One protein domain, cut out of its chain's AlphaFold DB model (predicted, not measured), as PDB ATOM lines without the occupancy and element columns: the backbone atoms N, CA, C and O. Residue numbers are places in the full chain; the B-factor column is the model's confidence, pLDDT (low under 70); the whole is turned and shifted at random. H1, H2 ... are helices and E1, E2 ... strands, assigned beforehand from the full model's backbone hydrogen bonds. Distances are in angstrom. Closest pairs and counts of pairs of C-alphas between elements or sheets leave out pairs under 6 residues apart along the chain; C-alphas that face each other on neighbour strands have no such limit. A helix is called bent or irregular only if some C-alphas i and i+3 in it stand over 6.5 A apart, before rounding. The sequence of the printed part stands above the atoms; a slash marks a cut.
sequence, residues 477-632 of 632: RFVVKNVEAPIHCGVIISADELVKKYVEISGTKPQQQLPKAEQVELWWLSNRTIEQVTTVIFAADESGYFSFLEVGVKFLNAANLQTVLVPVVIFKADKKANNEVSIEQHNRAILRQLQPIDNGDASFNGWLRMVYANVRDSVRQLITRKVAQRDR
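What this domain is: This is residues 477 to 632 of the 632 residues of an uncharacterized protein of Phycisphaerae bacterium SM1_79 (UniProt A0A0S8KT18). A strongly twisted sheet of five strands makes a wall, with three helices over one face and no named helix over the other. The long helix H3 runs over E4 and on past the sheet, H1 crosses H3 over the side of E2 and E3, and H2 is over the end of E5, with residues 577 to 582 of the loop before it sticking out. The printed part has 156 residues, with five named strands and three named helices in the order E1, H1, E2, E3, E4, E5, H2, H3. The sheet runs E1, E5, E4, E3, E2, antiparallel throughout, and the class is mixed, helices and strands. The whole is compact, with a radius of gyration of the C-alphas of 17.2 A and spans of 62 by 42 by 27 A.

Where its parts are: The sheet holds E1, residues 477 to 482, E2, residues 516 to 526, 26.2 A long, E3, residues 530 to 539, 23.7 A, E4, residues 549 to 558, 27.9 A, and E5, residues 562 to 573, the longest strand at 33.0 A. E1 begins at C-alpha 477, at (34.051, -86.120, 170.117). E2 bends by 73 degrees at residue 521 and E3 by 66 degrees at residue 534. H1 is residues 495 to 508, 20.6 A long, and H2 residues 583 to 598, 22.5 A. H2 is irregular, but only just: C-alphas 593 and 596 are 6.6 A apart. H3, residues 602 to 630, is 41.2 A long, from C-alpha 602 at (34.885, -66.931, 182.954) to C-alpha 630 at (51.951, -63.609, 145.592).

How they stand to each other: E2, E3, E4 and E5 form a meander, each strand the antiparallel neighbour of the one before, and E2 with E3, E3 with E4 and E4 with E5 are hairpins. N 535 and O 520 are within hydrogen-bond range at 2.9 A between E3 and E2, N 538 and O 551 at 2.8 A between E3 and E4, and N 568 and O 552 at 2.8 A between E5 and E4. E1, an edge strand, is antiparallel to E5, with N 480 and O 569 2.8 A apart. E2 is the other edge strand. Residues 487 to 488 also pair, antiparallel, with residues 564 to 565 of E5. H1, H2 and H3 are on one face of the sheet, in two layers, a layer of helices and the sheet. H3 has a height over the sheet of 9.3 A and lies over E4, along the strands at 28 degrees on the local plane, only just short of slantwise; the closest C-alphas are those of Val 551 and Leu 608, 7.6 A apart. The closest C-alphas of H1 and E2 are those of Val 499 and Ala 517, at 5.8 A. H1 and residues 614 to 622 of H3 touch, closest at the C-alphas of Tyr 502 and Ser 618, 5.5 A; the two helices run opposite ways at a steep tilt of 66 degrees. H2 is over E5, with C-alphas of Ala 573 and Ile 590 closest at 7.1 A. H2 and H3 are close but not clearly touching, with the C-alphas of Ile 597 and Phe 604 closest at 7.0 A, while H1 and H2 are apart. In H3 every O i to N i+4 pair is within hydrogen-bond range; in H1 it is 9 of 10 and in H2 10 of 12.

The domain as a whole: The two C-alphas farthest apart are those of Glu 580 and Arg 632, 62.7 A, and Arg 632 is the chain's last residue. The printed part has no cut. The link from E1 to H1, 12 residues, is long. The mean pLDDT of the printed part is 90.3, and residues 577 to 579 are under 70.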
ATOM      1  N   ARG A 477      33.766 -87.550 170.292       96.19
ATOM      2  CA  ARG A 477      34.051 -86.120 170.117       96.19
ATOM      3  C   ARG A 477      32.857 -85.415 169.496       96.19
ATOM      4  O   ARG A 477      32.384 -85.840 168.444       96.19
ATOM      5  N   PHE A 478      32.412 -84.333 170.120       97.12
ATOM      6  CA  PHE A 478      31.226 -83.594 169.706       97.12
ATOM      7  C   PHE A 478      31.516 -82.105 169.575       97.12
ATOM      8  O   PHE A 478      32.165 -81.522 170.438       97.12
ATOM      9  N   VAL A 479      31.012 -81.468 168.524       96.12
ATOM     10  CA  VAL A 479      31.066 -80.011 168.386       96.12
ATOM     11  C   VAL A 479      30.095 -79.390 169.386       96.12
ATOM     12  O   VAL A 479      28.913 -79.714 169.389       96.12
ATOM     13  N   VAL A 480      30.593 -78.491 170.235       92.50
ATOM     14  CA  VAL A 480      29.763 -77.769 171.210       92.50
ATOM     15  C   VAL A 480      29.204 -76.487 170.610       92.50
ATOM     16  O   VAL A 480      28.030 -76.170 170.768       92.50
ATOM     17  N   LYS A 481      30.072 -75.716 169.948       87.25
ATOM     18  CA  LYS A 481      29.718 -74.468 169.269       87.25
ATOM     19  C   LYS A 481      30.802 -74.046 168.286       87.25
ATOM     20  O   LYS A 481      31.986 -74.337 168.485       87.25
ATOM     21  N   ASN A 482      30.395 -73.263 167.293       84.25
ATOM     22  CA  ASN A 482      31.308 -72.496 166.452       84.25
ATOM     23  C   ASN A 482      31.760 -71.253 167.227       84.25
ATOM     24  O   ASN A 482      30.932 -70.544 167.802       84.25
ATOM     25  N   VAL A 483      33.072 -71.020 167.303       78.31
ATOM     26  CA  VAL A 483      33.640 -69.945 168.140       78.31
ATOM     27  C   VAL A 483      33.395 -68.574 167.510       78.31
ATOM     28  O   VAL A 483      33.022 -67.632 168.205       78.31
ATOM     29  N   GLU A 484      33.592 -68.476 166.196       82.06
ATOM     30  CA  GLU A 484      33.429 -67.266 165.388       82.06
ATOM     31  C   GLU A 484      32.988 -67.642 163.960       82.06
ATOM     32  O   GLU A 484      32.870 -68.820 163.611       82.06
ATOM     33  N   ALA A 485      32.740 -66.627 163.128       88.25
ATOM     34  CA  ALA A 485      32.472 -66.811 161.708       88.25
ATOM     35  C   ALA A 485      33.663 -67.478 160.982       88.25
ATOM     36  O   ALA A 485      34.814 -67.281 161.387       88.25
ATOM     37  N   PRO A 486      33.413 -68.225 159.890       93.56
ATOM     38  CA  PRO A 486      34.470 -68.790 159.058       93.56
ATOM     39  C   PRO A 486      35.500 -67.740 158.619       93.56
ATOM     40  O   PRO A 486      35.153 -66.639 158.189       93.56
ATOM     41  N   ILE A 487      36.782 -68.094 158.695       94.25
ATOM     42  CA  ILE A 487      37.888 -67.230 158.284       94.25
ATOM     43  C   ILE A 487      38.207 -67.523 156.818       94.25
ATOM     44  O   ILE A 487      38.754 -68.575 156.477       94.25
ATOM     45  N   HIS A 488      37.882 -66.574 155.947       94.00
ATOM     46  CA  HIS A 488      38.215 -66.632 154.527       94.00
ATOM     47  C   HIS A 488      39.644 -66.134 154.313       94.00
ATOM     48  O   HIS A 488      39.919 -64.943 154.457       94.00
ATOM     49  N   CYS A 489      40.566 -67.038 153.978       92.56
ATOM     50  CA  CYS A 489      41.986 -66.692 153.947       92.56
ATOM     51  C   CYS A 489      42.391 -65.894 152.698       92.56
ATOM     52  O   CYS A 489      43.397 -65.193 152.725       92.56
ATOM     53  N   GLY A 490      41.656 -66.020 151.586       91.88
ATOM     54  CA  GLY A 490      42.019 -65.407 150.297       91.88
ATOM     55  C   GLY A 490      43.284 -65.990 149.640       91.88
ATOM     56  O   GLY A 490      43.675 -65.556 148.557       91.88
ATOM     57  N   VAL A 491      43.910 -66.975 150.286       93.19
ATOM     58  CA  VAL A 491      45.109 -67.713 149.873       93.19
ATOM     59  C   VAL A 491      44.961 -69.185 150.277       93.19
ATOM     60  O   VAL A 491      44.104 -69.521 151.100       93.19
ATOM     61  N   ILE A 492      45.801 -70.058 149.713       94.31
ATOM     62  CA  ILE A 492      45.892 -71.466 150.118       94.31
ATOM     63  C   ILE A 492      46.802 -71.564 151.345       94.31
ATOM     64  O   ILE A 492      47.963 -71.150 151.292       94.31
ATOM     65  N   ILE A 493      46.264 -72.120 152.430       94.94
ATOM     66  CA  ILE A 493      46.983 -72.441 153.667       94.94
ATOM     67  C   ILE A 493      46.772 -73.924 153.954       94.94
ATOM     68  O   ILE A 493      45.628 -74.385 153.998       94.94
ATOM     69  N   SER A 494      47.857 -74.671 154.154       95.56
ATOM     70  CA  SER A 494      47.763 -76.073 154.575       95.56
ATOM     71  C   SER A 494      47.667 -76.204 156.100       95.56
ATOM     72  O   SER A 494      48.072 -75.316 156.853       95.56
ATOM     73  N   ALA A 495      47.140 -77.333 156.575       96.50
ATOM     74  CA  ALA A 495      47.070 -77.625 158.006       96.50
ATOM     75  C   ALA A 495      48.463 -77.694 158.664       96.50
ATOM     76  O   ALA A 495      48.660 -77.119 159.731       96.50
ATOM     77  N   ASP A 496      49.445 -78.296 157.991       97.00
ATOM     78  CA  ASP A 496      50.845 -78.343 158.437       97.00
ATOM     79  C   ASP A 496      51.471 -76.941 158.561       97.00
ATOM     80  O   ASP A 496      52.173 -76.655 159.534       97.00
ATOM     81  N   GLU A 497      51.171 -76.025 157.630       97.00
ATOM     82  CA  GLU A 497      51.618 -74.628 157.724       97.00
ATOM     83  C   GLU A 497      51.046 -73.936 158.969       97.00
ATOM     84  O   GLU A 497      51.777 -73.222 159.663       97.00
ATOM     85  N   LEU A 498      49.764 -74.173 159.280       97.38
ATOM     86  CA  LEU A 498      49.131 -73.643 160.488       97.38
ATOM     87  C   LEU A 498      49.772 -74.211 161.757       97.38
ATOM     88  O   LEU A 498      50.102 -73.438 162.654       97.38
ATOM     89  N   VAL A 499      49.991 -75.528 161.823       97.50
ATOM     90  CA  VAL A 499      50.631 -76.187 162.976       97.50
ATOM     91  C   VAL A 499      52.033 -75.626 163.206       97.50
ATOM     92  O   VAL A 499      52.338 -75.170 164.308       97.50
ATOM     93  N   LYS A 500      52.873 -75.578 162.164       97.25
ATOM     94  CA  LYS A 500      54.238 -75.036 162.259       97.25
ATOM     95  C   LYS A 500      54.242 -73.591 162.735       97.25
ATOM     96  O   LYS A 500      55.027 -73.242 163.618       97.25
ATOM     97  N   LYS A 501      53.355 -72.756 162.182       97.06
ATOM     98  CA  LYS A 501      53.293 -71.345 162.573       97.06
ATOM     99  C   LYS A 501      52.793 -71.164 164.002       97.06
ATOM    100  O   LYS A 501      53.312 -70.313 164.722       97.06
ATOM    101  N   TYR A 502      51.828 -71.973 164.426       96.25
ATOM    102  CA  TYR A 502      51.343 -71.962 165.798       96.25
ATOM    103  C   TYR A 502      52.447 -72.336 166.792       96.25
ATOM    104  O   TYR A 502      52.639 -71.634 167.784       96.25
ATOM    105  N   VAL A 503      53.225 -73.384 166.494       94.88
ATOM    106  CA  VAL A 503      54.372 -73.796 167.318       94.88
ATOM    107  C   VAL A 503      55.415 -72.675 167.402       94.88
ATOM    108  O   VAL A 503      55.860 -72.344 168.501       94.88
ATOM    109  N   GLU A 504      55.741 -72.027 166.280       94.81
ATOM    110  CA  GLU A 504      56.653 -70.873 166.238       94.81
ATOM    111  C   GLU A 504      56.184 -69.743 167.170       94.81
ATOM    112  O   GLU A 504      56.953 -69.273 168.008       94.81
ATOM    113  N   ILE A 505      54.908 -69.344 167.083       92.00
ATOM    114  CA  ILE A 505      54.347 -68.279 167.929       92.00
ATOM    115  C   ILE A 505      54.332 -68.704 169.399       92.00
ATOM    116  O   ILE A 505      54.693 -67.908 170.270       92.00
ATOM    117  N   SER A 506      53.973 -69.956 169.687       89.12
ATOM    118  CA  SER A 506      53.926 -70.467 171.057       89.12
ATOM    119  C   SER A 506      55.294 -70.443 171.751       89.12
ATOM    120  O   SER A 506      55.377 -70.066 172.919       89.12
ATOM    121  N   GLY A 507      56.383 -70.716 171.021       88.81
ATOM    122  CA  GLY A 507      57.747 -70.673 171.557       88.81
ATOM    123  C   GLY A 507      58.228 -69.268 171.938       88.81
ATOM    124  O   GLY A 507      59.100 -69.124 172.791       88.81
ATOM    125  N   THR A 508      57.640 -68.219 171.355       88.31
ATOM    126  CA  THR A 508      58.011 -66.821 171.652       88.31
ATOM    127  C   THR A 508      57.359 -66.261 172.921       88.31
ATOM    128  O   THR A 508      57.797 -65.226 173.421       88.31
ATOM    129  N   LYS A 509      56.340 -66.937 173.474       84.00
ATOM    130  CA  LYS A 509      55.583 -66.502 174.664       84.00
ATOM    131  C   LYS A 509      55.676 -67.532 175.808       84.00
ATOM    132  O   LYS A 509      54.658 -68.104 176.195       84.00
ATOM    133  N   PRO A 510      56.859 -67.749 176.414       72.69
ATOM    134  CA  PRO A 510      57.088 -68.837 177.377       72.69
ATOM    135  C   PRO A 510      56.287 -68.738 178.690       72.69
ATOM    136  O   PRO A 510      56.267 -69.690 179.461       72.69
ATOM    137  N   GLN A 511      55.624 -67.611 178.972       74.19
ATOM    138  CA  GLN A 511      54.866 -67.408 180.214       74.19
ATOM    139  C   GLN A 511      53.472 -68.069 180.221       74.19
ATOM    140  O   GLN A 511      52.840 -68.114 181.272       74.19
ATOM    141  N   GLN A 512      52.976 -68.579 179.086       77.00
ATOM    142  CA  GLN A 512      51.672 -69.250 178.996       77.00
ATOM    143  C   GLN A 512      51.826 -70.620 178.330       77.00
ATOM    144  O   GLN A 512      52.214 -70.708 177.168       77.00
ATOM    145  N   GLN A 513      51.505 -71.691 179.060       83.44
ATOM    146  CA  GLN A 513      51.508 -73.051 178.517       83.44
ATOM    147  C   GLN A 513      50.338 -73.198 177.533       83.44
ATOM    148  O   GLN A 513      49.178 -73.319 177.929       83.44
ATOM    149  N   LEU A 514      50.646 -73.115 176.239       88.12
ATOM    150  CA  LEU A 514      49.681 -73.285 175.155       88.12
ATOM    151  C   LEU A 514      49.468 -74.777 174.840       88.12
ATOM    152  O   LEU A 514      50.390 -75.575 175.023       88.12
ATOM    153  N   PRO A 515      48.264 -75.171 174.381       93.06
ATOM    154  CA  PRO A 515      47.973 -76.551 174.001       93.06
ATOM    155  C   PRO A 515      48.822 -77.010 172.809       93.06
ATOM    156  O   PRO A 515      49.244 -76.203 171.978       93.06
ATOM    157  N   LYS A 516      49.032 -78.323 172.692       93.50
ATOM    158  CA  LYS A 516      49.712 -78.907 171.526       93.50
ATOM    159  C   LYS A 516      48.785 -78.854 170.317       93.50
ATOM    160  O   LYS A 516      47.587 -79.082 170.459       93.50
ATOM    161  N   ALA A 517      49.353 -78.569 169.147       96.38
ATOM    162  CA  ALA A 517      48.643 -78.554 167.875       96.38
ATOM    163  C   ALA A 517      48.992 -79.805 167.059       96.38
ATOM    164  O   ALA A 517      50.170 -80.067 166.812       96.38
ATOM    165  N   GLU A 518      47.981 -80.545 166.617       96.38
ATOM    166  CA  GLU A 518      48.138 -81.744 165.792       96.38
ATOM    167  C   GLU A 518      47.226 -81.665 164.566       96.38
ATOM    168  O   GLU A 518      46.042 -81.344 164.677       96.38
ATOM    169  N   GLN A 519      47.770 -81.960 163.383       96.38
ATOM    170  CA  GLN A 519      46.962 -82.165 162.184       96.38
ATOM    171  C   GLN A 519      46.391 -83.582 162.197       96.38
ATOM    172  O   GLN A 519      47.141 -84.556 162.235       96.38
ATOM    173  N   VAL A 520      45.071 -83.697 162.070       96.06
ATOM    174  CA  VAL A 520      44.366 -84.977 162.052       96.06
ATOM    175  C   VAL A 520      43.424 -85.040 160.851       96.06
ATOM    176  O   VAL A 520      42.598 -84.154 160.638       96.06
ATOM    177  N   GLU A 521      43.533 -86.119 160.079       95.69
ATOM    178  CA  GLU A 521      42.514 -86.525 159.108       95.69
ATOM    179  C   GLU A 521      41.444 -87.340 159.834       95.69
ATOM    180  O   GLU A 521      41.741 -88.404 160.394       95.69
ATOM    181  N   LEU A 522      40.210 -86.840 159.849       96.19
ATOM    182  CA  LEU A 522      39.097 -87.460 160.565       96.19
ATOM    183  C   LEU A 522      37.793 -87.366 159.777       96.19
ATOM    184  O   LEU A 522      37.655 -86.565 158.852       96.19
ATOM    185  N   TRP A 523      36.826 -88.194 160.160       97.19
ATOM    186  CA  TRP A 523      35.468 -88.111 159.639       97.19
ATOM    187  C   TRP A 523      34.664 -87.065 160.403       97.19
ATOM    188  O   TRP A 523      34.522 -87.144 161.622       97.19
ATOM    189  N   TRP A 524      34.112 -86.100 159.680       96.50
ATOM    190  CA  TRP A 524      33.171 -85.125 160.201       96.50
ATOM    191  C   TRP A 524      31.752 -85.598 159.899       96.50
ATOM    192  O   TRP A 524      31.357 -85.731 158.737       96.50
ATOM    193  N   LEU A 525      31.006 -85.898 160.956       96.25
ATOM    194  CA  LEU A 525      29.663 -86.451 160.883       96.25
ATOM    195  C   LEU A 525      28.657 -85.378 161.271       96.25
ATOM    196  O   LEU A 525      28.770 -84.791 162.340       96.25
ATOM    197  N   SER A 526      27.658 -85.149 160.428       93.94
ATOM    198  CA  SER A 526      26.479 -84.359 160.775       93.94
ATOM    199  C   SER A 526      25.212 -85.094 160.346       93.94
ATOM    200  O   SER A 526      25.276 -86.057 159.575       93.94
ATOM    201  N   ASN A 527      24.047 -84.602 160.768       85.94
ATOM    202  CA  ASN A 527      22.758 -85.133 160.301       85.94
ATOM    203  C   ASN A 527      22.591 -85.016 158.769       85.94
ATOM    204  O   ASN A 527      21.677 -85.607 158.203       85.94
ATOM    205  N   ARG A 528      23.433 -84.226 158.082       86.12
ATOM    206  CA  ARG A 528      23.317 -83.942 156.641       86.12
ATOM    207  C   ARG A 528      24.462 -84.499 155.806       86.12
ATOM    208  O   ARG A 528      24.272 -84.762 154.623       86.12
ATOM    209  N   THR A 529      25.656 -84.623 156.377       91.50
ATOM    210  CA  THR A 529      26.877 -84.909 155.619       91.50
ATOM    211  C   THR A 529      27.805 -85.859 156.365       91.50
ATOM    212  O   THR A 529      27.917 -85.837 157.589       91.50
ATOM    213  N   ILE A 530      28.490 -86.693 155.583       93.25
ATOM    214  CA  ILE A 530      29.607 -87.529 156.020       93.25
ATOM    215  C   ILE A 530      30.780 -87.159 155.126       93.25
ATOM    216  O   ILE A 530      30.805 -87.530 153.950       93.25
ATOM    217  N   GLU A 531      31.739 -86.427 155.673       94.81
ATOM    218  CA  GLU A 531      32.891 -85.933 154.925       94.81
ATOM    219  C   GLU A 531      34.185 -86.226 155.679       94.81
ATOM    220  O   GLU A 531      34.228 -86.209 156.906       94.81
ATOM    221  N   GLN A 532      35.244 -86.534 154.939       94.75
ATOM    222  CA  GLN A 532      36.580 -86.639 155.508       94.75
ATOM    223  C   GLN A 532      37.220 -85.257 155.443       94.75
ATOM    224  O   GLN A 532      37.262 -84.651 154.371       94.75
ATOM    225  N   VAL A 533      37.664 -84.742 156.589       95.44
ATOM    226  CA  VAL A 533      38.128 -83.361 156.704       95.44
ATOM    227  C   VAL A 533      39.427 -83.296 157.486       95.44
ATOM    228  O   VAL A 533      39.537 -83.828 158.594       95.44
ATOM    229  N   THR A 534      40.388 -82.561 156.934       96.81
ATOM    230  CA  THR A 534      41.599 -82.173 157.644       96.81
ATOM    231  C   THR A 534      41.243 -81.170 158.738       96.81
ATOM    232  O   THR A 534      40.713 -80.087 158.471       96.81
ATOM    233  N   THR A 535      41.550 -81.511 159.984       96.94
ATOM    234  CA  THR A 535      41.319 -80.639 161.137       96.94
ATOM    235  C   THR A 535      42.613 -80.484 161.918       96.94
ATOM    236  O   THR A 535      43.312 -81.463 162.164       96.94
ATOM    237  N   VAL A 536      42.941 -79.259 162.325       97.56
ATOM    238  CA  VAL A 536      44.012 -79.032 163.307       97.56
ATOM    239  C   VAL A 536      43.380 -78.975 164.690       97.56
ATOM    240  O   VAL A 536      42.526 -78.123 164.936       97.56
ATOM    241  N   ILE A 537      43.773 -79.895 165.568       96.94
ATOM    242  CA  ILE A 537      43.266 -80.015 166.936       96.94
ATOM    243  C   ILE A 537      44.290 -79.414 167.899       96.94
ATOM    244  O   ILE A 537      45.473 -79.743 167.853       96.94
ATOM    245  N   PHE A 538      43.814 -78.540 168.780       95.88
ATOM    246  CA  PHE A 538      44.563 -77.923 169.865       95.88
ATOM    247  C   PHE A 538      44.051 -78.493 171.191       95.88
ATOM    248  O   PHE A 538      42.981 -78.099 171.667       95.88
ATOM    249  N   ALA A 539      44.797 -79.430 171.773       92.38
ATOM    250  CA  ALA A 539      44.405 -80.146 172.989       92.38
ATOM    251  C   ALA A 539      45.307 -79.780 174.178       92.38
ATOM    252  O   ALA A 539      46.528 -79.647 174.041       92.38
ATOM    253  N   ALA A 540      44.697 -79.603 175.353       86.81
ATOM    254  CA  ALA A 540      45.435 -79.485 176.608       86.81
ATOM    255  C   ALA A 540      46.064 -80.839 176.989       86.81
ATOM    256  O   ALA A 540      45.563 -81.890 176.592       86.81
ATOM    257  N   ASP A 541      47.146 -80.824 177.775       82.69
ATOM    258  CA  ASP A 541      47.723 -82.063 178.311       82.69
ATOM    259  C   ASP A 541      46.682 -82.816 179.175       82.69
ATOM    260  O   ASP A 541      45.833 -82.200 179.826       82.69
ATOM    261  N   GLU A 542      46.752 -84.152 179.206       79.75
ATOM    262  CA  GLU A 542      45.722 -85.030 179.802       79.75
ATOM    263  C   GLU A 542      45.430 -84.751 181.291       79.75
ATOM    264  O   GLU A 542      44.323 -85.002 181.770       79.75
ATOM    265  N   SER A 543      46.393 -84.188 182.024       75.31
ATOM    266  CA  SER A 543      46.254 -83.813 183.437       75.31
ATOM    267  C   SER A 543      45.619 -82.433 183.663       75.31
ATOM    268  O   SER A 543      45.446 -82.016 184.808       75.31
ATOM    269  N   GLY A 544      45.323 -81.688 182.598       77.06
ATOM    270  CA  GLY A 544      44.785 -80.336 182.679       77.06
ATOM    271  C   GLY A 544      43.323 -80.296 183.125       77.06
ATOM    272  O   GLY A 544      42.531 -81.185 182.817       77.06
ATOM    273  N   TYR A 545      42.934 -79.198 183.782       79.75
ATOM    274  CA  TYR A 545      41.546 -78.926 184.193       79.75
ATOM    275  C   TYR A 545      40.546 -78.945 183.016       79.75
ATOM    276  O   TYR A 545      39.356 -79.155 183.224       79.75
ATOM    277  N   PHE A 546      41.032 -78.776 181.780       85.38
ATOM    278  CA  PHE A 546      40.245 -78.764 180.542       85.38
ATOM    279  C   PHE A 546      40.561 -79.943 179.601       85.38
ATOM    280  O   PHE A 546      40.401 -79.814 178.393       85.38
ATOM    281  N   SER A 547      41.005 -81.098 180.112       88.50
ATOM    282  CA  SER A 547      41.348 -82.266 179.273       88.50
ATOM    283  C   SER A 547      40.177 -82.854 178.464       88.50
ATOM    284  O   SER A 547      40.394 -83.597 177.512       88.50
ATOM    285  N   PHE A 548      38.937 -82.491 178.801       91.62
ATOM    286  CA  PHE A 548      37.715 -82.850 178.069       91.62
ATOM    287  C   PHE A 548      37.361 -81.866 176.936       91.62
ATOM    288  O   PHE A 548      36.320 -82.012 176.294       91.62
ATOM    289  N   LEU A 549      38.188 -80.841 176.701       92.75
ATOM    290  CA  LEU A 549      37.968 -79.810 175.689       92.75
ATOM    291  C   LEU A 549      39.137 -79.726 174.715       92.75
ATOM    292  O   LEU A 549      40.305 -79.671 175.093       92.75
ATOM    293  N   GLU A 550      38.784 -79.622 173.443       94.88
ATOM    294  CA  GLU A 550      39.706 -79.425 172.336       94.88
ATOM    295  C   GLU A 550      39.222 -78.210 171.521       94.88
ATOM    296  O   GLU A 550      38.020 -77.989 171.352       94.88
ATOM    297  N   VAL A 551      40.143 -77.393 171.008       95.50
ATOM    298  CA  VAL A 551      39.809 -76.402 169.971       95.50
ATOM    299  C   VAL A 551      40.168 -77.017 168.630       95.50
ATOM    300  O   VAL A 551      41.282 -77.493 168.455       95.50
ATOM    301  N   GLY A 552      39.238 -77.028 167.685       96.56
ATOM    302  CA  GLY A 552      39.474 -77.523 166.332       96.56
ATOM    303  C   GLY A 552      39.464 -76.386 165.322       96.56
ATOM    304  O   GLY A 552      38.697 -75.435 165.454       96.56
ATOM    305  N   VAL A 553      40.284 -76.489 164.282       97.00
ATOM    306  CA  VAL A 553      40.168 -75.660 163.078       97.00
ATOM    307  C   VAL A 553      39.929 -76.584 161.899       97.00
ATOM    308  O   VAL A 553      40.838 -77.292 161.465       97.00
ATOM    309  N   LYS A 554      38.691 -76.585 161.405       96.62
ATOM    310  CA  LYS A 554      38.249 -77.378 160.259       96.62
ATOM    311  C   LYS A 554      38.666 -76.681 158.963       96.62
ATOM    312  O   LYS A 554      38.351 -75.503 158.777       96.62
ATOM    313  N   PHE A 555      39.358 -77.395 158.077       96.12
ATOM    314  CA  PHE A 555      39.796 -76.869 156.783       96.12
ATOM    315  C   PHE A 555      38.777 -77.222 155.703       96.12
ATOM    316  O   PHE A 555      38.531 -78.390 155.423       96.12
ATOM    317  N   LEU A 556      38.203 -76.201 155.071       93.25
ATOM    318  CA  LEU A 556      37.317 -76.351 153.925       93.25
ATOM    319  C   LEU A 556      38.016 -75.812 152.675       93.25
ATOM    320  O   LEU A 556      38.441 -74.652 152.634       93.25
ATOM    321  N   ASN A 557      38.112 -76.648 151.642       81.06
ATOM    322  CA  ASN A 557      38.584 -76.220 150.330       81.06
ATOM    323  C   ASN A 557      37.415 -75.588 149.572       81.06
ATOM    324  O   ASN A 557      36.498 -76.286 149.140       81.06
ATOM    325  N   ALA A 558      37.428 -74.264 149.411       73.44
ATOM    326  CA  ALA A 558      36.439 -73.594 148.579       73.44
ATOM    327  C   ALA A 558      36.729 -73.848 147.090       73.44
ATOM    328  O   ALA A 558      37.889 -73.929 146.683       73.44
ATOM    329  N   ALA A 559      35.678 -73.882 146.264       72.19
ATOM    330  CA  ALA A 559      35.758 -74.119 144.816       72.19
ATOM    331  C   ALA A 559      36.725 -73.172 144.065       72.19
ATOM    332  O   ALA A 559      37.210 -73.508 142.990       72.19
ATOM    333  N   ASN A 560      37.062 -72.023 144.658       72.88
ATOM    334  CA  ASN A 560      37.938 -71.000 144.081       72.88
ATOM    335  C   ASN A 560      39.409 -71.118 144.528       72.88
ATOM    336  O   ASN A 560      40.116 -70.111 144.532       72.88
ATOM    337  N   LEU A 561      39.868 -72.304 144.954       79.69
ATOM    338  CA  LEU A 561      41.234 -72.529 145.460       79.69
ATOM    339  C   LEU A 561      41.591 -71.628 146.661       79.69
ATOM    340  O   LEU A 561      42.734 -71.207 146.823       79.69
ATOM    341  N   GLN A 562      40.610 -71.307 147.505       89.62
ATOM    342  CA  GLN A 562      40.826 -70.563 148.747       89.62
ATOM    343  C   GLN A 562      40.560 -71.466 149.947       89.62
ATOM    344  O   GLN A 562      39.576 -72.208 149.965       89.62
ATOM    345  N   THR A 563      41.413 -71.371 150.966       93.62
ATOM    346  CA  THR A 563      41.201 -72.073 152.231       93.62
ATOM    347  C   THR A 563      40.215 -71.291 153.097       93.62
ATOM    348  O   THR A 563      40.413 -70.099 153.367       93.62
ATOM    349  N   VAL A 564      39.159 -71.963 153.555       95.31
ATOM    350  CA  VAL A 564      38.236 -71.447 154.570       95.31
ATOM    351  C   VAL A 564      38.460 -72.227 155.857       95.31
ATOM    352  O   VAL A 564      38.419 -73.456 155.860       95.31
ATOM    353  N   LEU A 565      38.723 -71.511 156.948       95.94
ATOM    354  CA  LEU A 565      38.979 -72.108 158.255       95.94
ATOM    355  C   LEU A 565      37.760 -71.910 159.148       95.94
ATOM    356  O   LEU A 565      37.329 -70.776 159.356       95.94
ATOM    357  N   VAL A 566      37.217 -72.995 159.693       96.06
ATOM    358  CA  VAL A 566      36.072 -72.940 160.610       96.06
ATOM    359  C   VAL A 566      36.536 -73.340 162.012       96.06
ATOM    360  O   VAL A 566      36.816 -74.518 162.247       96.06
ATOM    361  N   PRO A 567      36.677 -72.378 162.940       95.62
ATOM    362  CA  PRO A 567      37.073 -72.665 164.309       95.62
ATOM    363  C   PRO A 567      35.898 -73.214 165.127       95.62
ATOM    364  O   PRO A 567      34.832 -72.599 165.219       95.62
ATOM    365  N   VAL A 568      36.123 -74.349 165.778       96.06
ATOM    366  CA  VAL A 568      35.122 -75.081 166.556       96.06
ATOM    367  C   VAL A 568      35.620 -75.378 167.967       96.06
ATOM    368  O   VAL A 568      36.819 -75.548 168.196       96.06
ATOM    369  N   VAL A 569      34.695 -75.477 168.919       95.19
ATOM    370  CA  VAL A 569      34.960 -76.089 170.227       95.19
ATOM    371  C   VAL A 569      34.485 -77.529 170.182       95.19
ATOM    372  O   VAL A 569      33.324 -77.780 169.856       95.19
ATOM    373  N   ILE A 570      35.365 -78.459 170.528       96.38
ATOM    374  CA  ILE A 570      35.092 -79.891 170.543       96.38
ATOM    375  C   ILE A 570      35.098 -80.361 172.000       96.38
ATOM    376  O   ILE A 570      36.043 -80.119 172.749       96.38
ATOM    377  N   PHE A 571      34.029 -81.034 172.404       96.00
ATOM    378  CA  PHE A 571      33.932 -81.754 173.664       96.00
ATOM    379  C   PHE A 571      34.342 -83.205 173.451       96.00
ATOM    380  O   PHE A 571      33.782 -83.900 172.600       96.00
ATOM    381  N   LYS A 572      35.306 -83.663 174.241       95.19
ATOM    382  CA  LYS A 572      35.847 -85.015 174.202       95.19
ATOM    383  C   LYS A 572      35.331 -85.804 175.403       95.19
ATOM    384  O   LYS A 572      35.756 -85.599 176.538       95.19
ATOM    385  N   ALA A 573      34.411 -86.725 175.141       93.94
ATOM    386  CA  ALA A 573      33.891 -87.668 176.116       93.94
ATOM    387  C   ALA A 573      34.705 -88.968 176.066       93.94
ATOM    388  O   ALA A 573      34.393 -89.881 175.296       93.94
ATOM    389  N   ASP A 574      35.745 -89.063 176.889       88.31
ATOM    390  CA  ASP A 574      36.541 -90.285 177.006       88.31
ATOM    391  C   ASP A 574      35.932 -91.244 178.029       88.31
ATOM    392  O   ASP A 574      35.573 -90.857 179.144       88.31
ATOM    393  N   LYS A 575      35.862 -92.534 177.683       79.56
ATOM    394  CA  LYS A 575      35.549 -93.574 178.666       79.56
ATOM    395  C   LYS A 575      36.744 -93.698 179.606       79.56
ATOM    396  O   LYS A 575      37.822 -94.108 179.175       79.56
ATOM    397  N   LYS A 576      36.574 -93.370 180.890       73.56
ATOM    398  CA  LYS A 576      37.628 -93.635 181.880       73.56
ATOM    399  C   LYS A 576      37.923 -95.137 181.881       73.56
ATOM    400  O   LYS A 576      37.007 -95.940 182.029       73.56
ATOM    401  N   ALA A 577      39.193 -95.503 181.716       57.34
ATOM    402  CA  ALA A 577      39.635 -96.895 181.603       57.34
ATOM    403  C   ALA A 577      39.407 -97.734 182.880       57.34
ATOM    404  O   ALA A 577      39.525 -98.956 182.841       57.34
ATOM    405  N   ASN A 578      39.042 -97.107 184.004       58.81
ATOM    406  CA  ASN A 578      38.691 -97.830 185.223       58.81
ATOM    407  C   ASN A 578      37.296 -98.451 185.097       58.81
ATOM    408  O   ASN A 578      36.284 -97.756 185.197       58.81
ATOM    409  N   ASN A 579      37.262 -99.778 184.966       62.94
ATOM    410  CA  ASN A 579      36.062-100.625 184.950       62.94
ATOM    411  C   ASN A 579      35.167-100.517 186.208       62.94
ATOM    412  O   ASN A 579      34.143-101.189 186.276       62.94
ATOM    413  N   GLU A 580      35.522 -99.697 187.199       77.62
ATOM    414  CA  GLU A 580      34.799 -99.565 188.472       77.62
ATOM    415  C   GLU A 580      33.677 -98.513 188.463       77.62
ATOM    416  O   GLU A 580      32.859 -98.485 189.381       77.62
ATOM    417  N   VAL A 581      33.607 -97.634 187.456       85.38
ATOM    418  CA  VAL A 581      32.598 -96.558 187.422       85.38
ATOM    419  C   VAL A 581      31.339 -97.034 186.700       85.38
ATOM    420  O   VAL A 581      31.402 -97.449 185.540       85.38
ATOM    421  N   SER A 582      30.176 -96.942 187.354       92.75
ATOM    422  CA  SER A 582      28.907 -97.300 186.711       92.75
ATOM    423  C   SER A 582      28.588 -96.354 185.544       92.75
ATOM    424  O   SER A 582      28.994 -95.191 185.534       92.75
ATOM    425  N   ILE A 583      27.818 -96.826 184.556       93.00
ATOM    426  CA  ILE A 583      27.428 -96.016 183.385       93.00
ATOM    427  C   ILE A 583      26.738 -94.709 183.810       93.00
ATOM    428  O   ILE A 583      27.015 -93.644 183.262       93.00
ATOM    429  N   GLU A 584      25.887 -94.772 184.833       93.19
ATOM    430  CA  GLU A 584      25.194 -93.606 185.387       93.19
ATOM    431  C   GLU A 584      26.158 -92.611 186.040       93.19
ATOM    432  O   GLU A 584      26.009 -91.400 185.872       93.19
ATOM    433  N   GLN A 585      27.160 -93.102 186.777       93.88
ATOM    434  CA  GLN A 585      28.186 -92.257 187.387       93.88
ATOM    435  C   GLN A 585      29.063 -91.591 186.323       93.88
ATOM    436  O   GLN A 585      29.362 -90.402 186.448       93.88
ATOM    437  N   HIS A 586      29.426 -92.325 185.265       94.50
ATOM    438  CA  HIS A 586      30.166 -91.793 184.118       94.50
ATOM    439  C   HIS A 586      29.383 -90.671 183.430       94.50
ATOM    440  O   HIS A 586      29.864 -89.543 183.353       94.50
ATOM    441  N   ASN A 587      28.137 -90.930 183.028       95.56
ATOM    442  CA  ASN A 587      27.301 -89.934 182.351       95.56
ATOM    443  C   ASN A 587      27.014 -88.716 183.250       95.56
ATOM    444  O   ASN A 587      27.025 -87.577 182.784       95.56
ATOM    445  N   ARG A 588      26.843 -88.916 184.563       95.19
ATOM    446  CA  ARG A 588      26.704 -87.813 185.530       95.19
ATOM    447  C   ARG A 588      27.978 -86.975 185.645       95.19
ATOM    448  O   ARG A 588      27.885 -85.760 185.815       95.19
ATOM    449  N   ALA A 589      29.156 -87.592 185.565       93.88
ATOM    450  CA  ALA A 589      30.424 -86.869 185.542       93.88
ATOM    451  C   ALA A 589      30.569 -86.031 184.263       93.88
ATOM    452  O   ALA A 589      30.946 -84.865 184.358       93.88
ATOM    453  N   ILE A 590      30.187 -86.579 183.104       94.75
ATOM    454  CA  ILE A 590      30.140 -85.842 181.832       94.75
ATOM    455  C   ILE A 590      29.202 -84.627 181.928       94.75
ATOM    456  O   ILE A 590      29.597 -83.523 181.566       94.75
ATOM    457  N   LEU A 591      27.994 -84.780 182.487       94.94
ATOM    458  CA  LEU A 591      27.071 -83.648 182.676       94.94
ATOM    459  C   LEU A 591      27.682 -82.531 183.534       94.94
ATOM    460  O   LEU A 591      27.533 -81.356 183.211       94.94
ATOM    461  N   ARG A 592      28.414 -82.881 184.599       93.69
ATOM    462  CA  ARG A 592      29.131 -81.893 185.425       93.69
ATOM    463  C   ARG A 592      30.239 -81.175 184.652       93.69
ATOM    464  O   ARG A 592      30.491 -80.011 184.933       93.69
ATOM    465  N   GLN A 593      30.888 -81.840 183.696       92.69
ATOM    466  CA  GLN A 593      31.897 -81.220 182.827       92.69
ATOM    467  C   GLN A 593      31.284 -80.287 181.774       92.69
ATOM    468  O   GLN A 593      31.936 -79.331 181.362       92.69
ATOM    469  N   LEU A 594      30.037 -80.531 181.360       93.12
ATOM    470  CA  LEU A 594      29.309 -79.660 180.431       93.12
ATOM    471  C   LEU A 594      28.774 -78.387 181.110       93.12
ATOM    472  O   LEU A 594      28.733 -77.336 180.477       93.12
ATOM    473  N   GLN A 595      28.439 -78.437 182.406       90.88
ATOM    474  CA  GLN A 595      27.873 -77.293 183.145       90.88
ATOM    475  C   GLN A 595      28.673 -75.976 183.026       90.88
ATOM    476  O   GLN A 595      28.052 -74.942 182.784       90.88
ATOM    477  N   PRO A 596      30.018 -75.947 183.162       88.31
ATOM    478  CA  PRO A 596      30.795 -74.717 182.979       88.31
ATOM    479  C   PRO A 596      30.679 -74.116 181.572       88.31
ATOM    480  O   PRO A 596      30.777 -72.896 181.417       88.31
ATOM    481  N   ILE A 597      30.471 -74.957 180.554       87.50
ATOM    482  CA  ILE A 597      30.345 -74.528 179.158       87.50
ATOM    483  C   ILE A 597      29.005 -73.819 178.949       87.50
ATOM    484  O   ILE A 597      28.982 -72.721 178.387       87.50
ATOM    485  N   ASP A 598      27.922 -74.409 179.460       84.81
ATOM    486  CA  ASP A 598      26.565 -73.859 179.361       84.81
ATOM    487  C   ASP A 598      26.402 -72.582 180.198       84.81
ATOM    488  O   ASP A 598      25.788 -71.612 179.756       84.81
ATOM    489  N   ASN A 599      27.022 -72.538 181.382       87.00
ATOM    490  CA  ASN A 599      26.968 -71.379 182.279       87.00
ATOM    491  C   ASN A 599      27.885 -70.222 181.844       87.00
ATOM    492  O   ASN A 599      27.871 -69.161 182.470       87.00
ATOM    493  N   GLY A 600      28.701 -70.409 180.801       83.56
ATOM    494  CA  GLY A 600      29.618 -69.383 180.311       83.56
ATOM    495  C   GLY A 600      30.706 -69.004 181.320       83.56
ATOM    496  O   GLY A 600      31.040 -67.823 181.436       83.56
ATOM    497  N   ASP A 601      31.265 -69.986 182.033       85.62
ATOM    498  CA  ASP A 601      32.294 -69.772 183.055       85.62
ATOM    499  C   ASP A 601      33.450 -68.890 182.528       85.62
ATOM    500  O   ASP A 601      33.969 -69.074 181.419       85.62
ATOM    501  N   ALA A 602      33.846 -67.889 183.319       79.81
ATOM    502  CA  ALA A 602      34.885 -66.931 182.954       79.81
ATOM    503  C   ALA A 602      36.254 -67.597 182.730       79.81
ATOM    504  O   ALA A 602      37.002 -67.171 181.849       79.81
ATOM    505  N   SER A 603      36.570 -68.654 183.484       80.31
ATOM    506  CA  SER A 603      37.819 -69.414 183.345       80.31
ATOM    507  C   SER A 603      37.869 -70.186 182.022       80.31
ATOM    508  O   SER A 603      38.859 -70.110 181.290       80.31
ATOM    509  N   PHE A 604      36.759 -70.837 181.663       81.00
ATOM    510  CA  PHE A 604      36.559 -71.526 180.387       81.00
ATOM    511  C   PHE A 604      36.674 -70.558 179.204       81.00
ATOM    512  O   PHE A 604      37.445 -70.781 178.266       81.00
ATOM    513  N   ASN A 605      35.960 -69.434 179.276       84.94
ATOM    514  CA  ASN A 605      36.015 -68.401 178.248       84.94
ATOM    515  C   ASN A 605      37.414 -67.773 178.137       84.94
ATOM    516  O   ASN A 605      37.837 -67.426 177.035       84.94
ATOM    517  N   GLY A 606      38.143 -67.645 179.248       88.75
ATOM    518  CA  GLY A 606      39.526 -67.168 179.268       88.75
ATOM    519  C   GLY A 606      40.475 -68.091 178.504       88.75
ATOM    520  O   GLY A 606      41.192 -67.625 177.617       88.75
ATOM    521  N   TRP A 607      40.433 -69.399 178.788       89.25
ATOM    522  CA  TRP A 607      41.261 -70.390 178.094       89.25
ATOM    523  C   TRP A 607      40.949 -70.446 176.594       89.25
ATOM    524  O   TRP A 607      41.859 -70.326 175.774       89.25
ATOM    525  N   LEU A 608      39.666 -70.518 176.216       89.56
ATOM    526  CA  LEU A 608      39.263 -70.523 174.807       89.56
ATOM    527  C   LEU A 608      39.712 -69.259 174.069       89.56
ATOM    528  O   LEU A 608      40.265 -69.357 172.975       89.56
ATOM    529  N   ARG A 609      39.518 -68.073 174.665       90.31
ATOM    530  CA  ARG A 609      39.970 -66.803 174.074       90.31
ATOM    531  C   ARG A 609      41.479 -66.781 173.879       90.31
ATOM    532  O   ARG A 609      41.936 -66.302 172.846       90.31
ATOM    533  N   MET A 610      42.245 -67.308 174.834       91.94
ATOM    534  CA  MET A 610      43.701 -67.394 174.733       91.94
ATOM    535  C   MET A 610      44.129 -68.297 173.569       91.94
ATOM    536  O   MET A 610      44.927 -67.872 172.732       91.94
ATOM    537  N   VAL A 611      43.603 -69.524 173.485       92.00
ATOM    538  CA  VAL A 611      43.944 -70.458 172.397       92.00
ATOM    539  C   VAL A 611      43.553 -69.853 171.052       92.00
ATOM    540  O   VAL A 611      44.379 -69.763 170.144       92.00
ATOM    541  N   TYR A 612      42.327 -69.341 170.960       91.19
ATOM    542  CA  TYR A 612      41.794 -68.755 169.741       91.19
ATOM    543  C   TYR A 612      42.573 -67.518 169.277       91.19
ATOM    544  O   TYR A 612      42.877 -67.395 168.093       91.19
ATOM    545  N   ALA A 613      42.969 -66.628 170.192       93.06
ATOM    546  CA  ALA A 613      43.779 -65.460 169.856       93.06
ATOM    547  C   ALA A 613      45.123 -65.854 169.219       93.06
ATOM    548  O   ALA A 613      45.538 -65.237 168.239       93.06
ATOM    549  N   ASN A 614      45.774 -66.910 169.721       93.75
ATOM    550  CA  ASN A 614      47.038 -67.398 169.160       93.75
ATOM    551  C   ASN A 614      46.843 -68.116 167.813       93.75
ATOM    552  O   ASN A 614      47.647 -67.932 166.898       93.75
ATOM    553  N   VAL A 615      45.758 -68.879 167.645       94.56
ATOM    554  CA  VAL A 615      45.391 -69.465 166.342       94.56
ATOM    555  C   VAL A 615      45.126 -68.364 165.315       94.56
ATOM    556  O   VAL A 615      45.677 -68.392 164.217       94.56
ATOM    557  N   ARG A 616      44.341 -67.348 165.677       94.75
ATOM    558  CA  ARG A 616      44.008 -66.223 164.797       94.75
ATOM    559  C   ARG A 616      45.238 -65.405 164.411       94.75
ATOM    560  O   ARG A 616      45.353 -65.008 163.254       94.75
ATOM    561  N   ASP A 617      46.161 -65.177 165.343       95.00
ATOM    562  CA  ASP A 617      47.440 -64.515 165.057       95.00
ATOM    563  C   ASP A 617      48.298 -65.351 164.087       95.00
ATOM    564  O   ASP A 617      48.815 -64.826 163.101       95.00
ATOM    565  N   SER A 618      48.334 -66.676 164.275       95.69
ATOM    566  CA  SER A 618      49.020 -67.615 163.374       95.69
ATOM    567  C   SER A 618      48.462 -67.547 161.951       95.69
ATOM    568  O   SER A 618      49.213 -67.365 160.990       95.69
ATOM    569  N   VAL A 619      47.135 -67.621 161.814       96.00
ATOM    570  CA  VAL A 619      46.434 -67.510 160.527       96.00
ATOM    571  C   VAL A 619      46.698 -66.150 159.884       96.00
ATOM    572  O   VAL A 619      47.049 -66.090 158.708       96.00
ATOM    573  N   ARG A 620      46.599 -65.050 160.643       96.56
ATOM    574  CA  ARG A 620      46.850 -63.696 160.130       96.56
ATOM    575  C   ARG A 620      48.266 -63.563 159.570       96.56
ATOM    576  O   ARG A 620      48.426 -63.067 158.458       96.56
ATOM    577  N   GLN A 621      49.277 -64.021 160.307       96.75
ATOM    578  CA  GLN A 621      50.669 -63.957 159.856       96.75
ATOM    579  C   GLN A 621      50.914 -64.819 158.609       96.75
ATOM    580  O   GLN A 621      51.654 -64.399 157.716       96.75
ATOM    581  N   LEU A 622      50.271 -65.990 158.506       96.56
ATOM    582  CA  LEU A 622      50.329 -66.830 157.304       96.56
ATOM    583  C   LEU A 622      49.698 -66.143 156.091       96.56
ATOM    584  O   LEU A 622      50.327 -66.103 155.035       96.56
ATOM    585  N   ILE A 623      48.510 -65.551 156.251       95.94
ATOM    586  CA  ILE A 623      47.840 -64.794 155.185       95.94
ATOM    587  C   ILE A 623      48.744 -63.655 154.711       95.94
ATOM    588  O   ILE A 623      49.030 -63.561 153.520       95.94
ATOM    589  N   THR A 624      49.262 -62.827 155.627       96.31
ATOM    590  CA  THR A 624      50.148 -61.708 155.271       96.31
ATOM    591  C   THR A 624      51.393 -62.186 154.523       96.31
ATOM    592  O   THR A 624      51.757 -61.597 153.505       96.31
ATOM    593  N   ARG A 625      52.020 -63.282 154.971       96.31
ATOM    594  CA  ARG A 625      53.193 -63.863 154.305       96.31
ATOM    595  C   ARG A 625      52.870 -64.357 152.893       96.31
ATOM    596  O   ARG A 625      53.645 -64.090 151.980       96.31
ATOM    597  N   LYS A 626      51.755 -65.068 152.707       95.06
ATOM    598  CA  LYS A 626      51.349 -65.631 151.409       95.06
ATOM    599  C   LYS A 626      50.918 -64.551 150.419       95.06
ATOM    600  O   LYS A 626      51.271 -64.643 149.250       95.06
ATOM    601  N   VAL A 627      50.216 -63.515 150.878       93.38
ATOM    602  CA  VAL A 627      49.868 -62.357 150.039       93.38
ATOM    603  C   VAL A 627      51.142 -61.647 149.574       93.38
ATOM    604  O   VAL A 627      51.329 -61.468 148.376       93.38
ATOM    605  N   ALA A 628      52.088 -61.381 150.481       93.44
ATOM    606  CA  ALA A 628      53.369 -60.772 150.120       93.44
ATOM    607  C   ALA A 628      54.230 -61.637 149.174       93.44
ATOM    608  O   ALA A 628      55.048 -61.099 148.437       93.44
ATOM    609  N   GLN A 629      54.081 -62.967 149.206       93.19
ATOM    610  CA  GLN A 629      54.726 -63.884 148.257       93.19
ATOM    611  C   GLN A 629      54.030 -63.931 146.896       93.19
ATOM    612  O   GLN A 629      54.682 -64.266 145.922       93.19
ATOM    613  N   ARG A 630      52.724 -63.648 146.838       90.19
ATOM    614  CA  ARG A 630      51.951 -63.609 145.592       90.19
ATOM    615  C   ARG A 630      52.172 -62.309 144.820       90.19
ATOM    616  O   ARG A 630      52.090 -62.314 143.599       90.19
ATOM    617  N   ASP A 631      52.408 -61.214 145.540       87.75
ATOM    618  CA  ASP A 631      52.620 -59.883 144.961       87.75
ATOM    619  C   ASP A 631      54.087 -59.642 144.529       87.75
ATOM    620  O   ASP A 631      54.384 -58.618 143.914       87.75
ATOM    621  N   ARG A 632      54.999 -60.566 144.864       85.12
ATOM    622  CA  ARG A 632      56.385 -60.631 144.371       85.12
ATOM    623  C   ARG A 632      56.476 -61.612 143.217       85.12
ATOM    624  O   ARG A 632      57.250 -61.310 142.285       85.12
TER     625      ARG A 632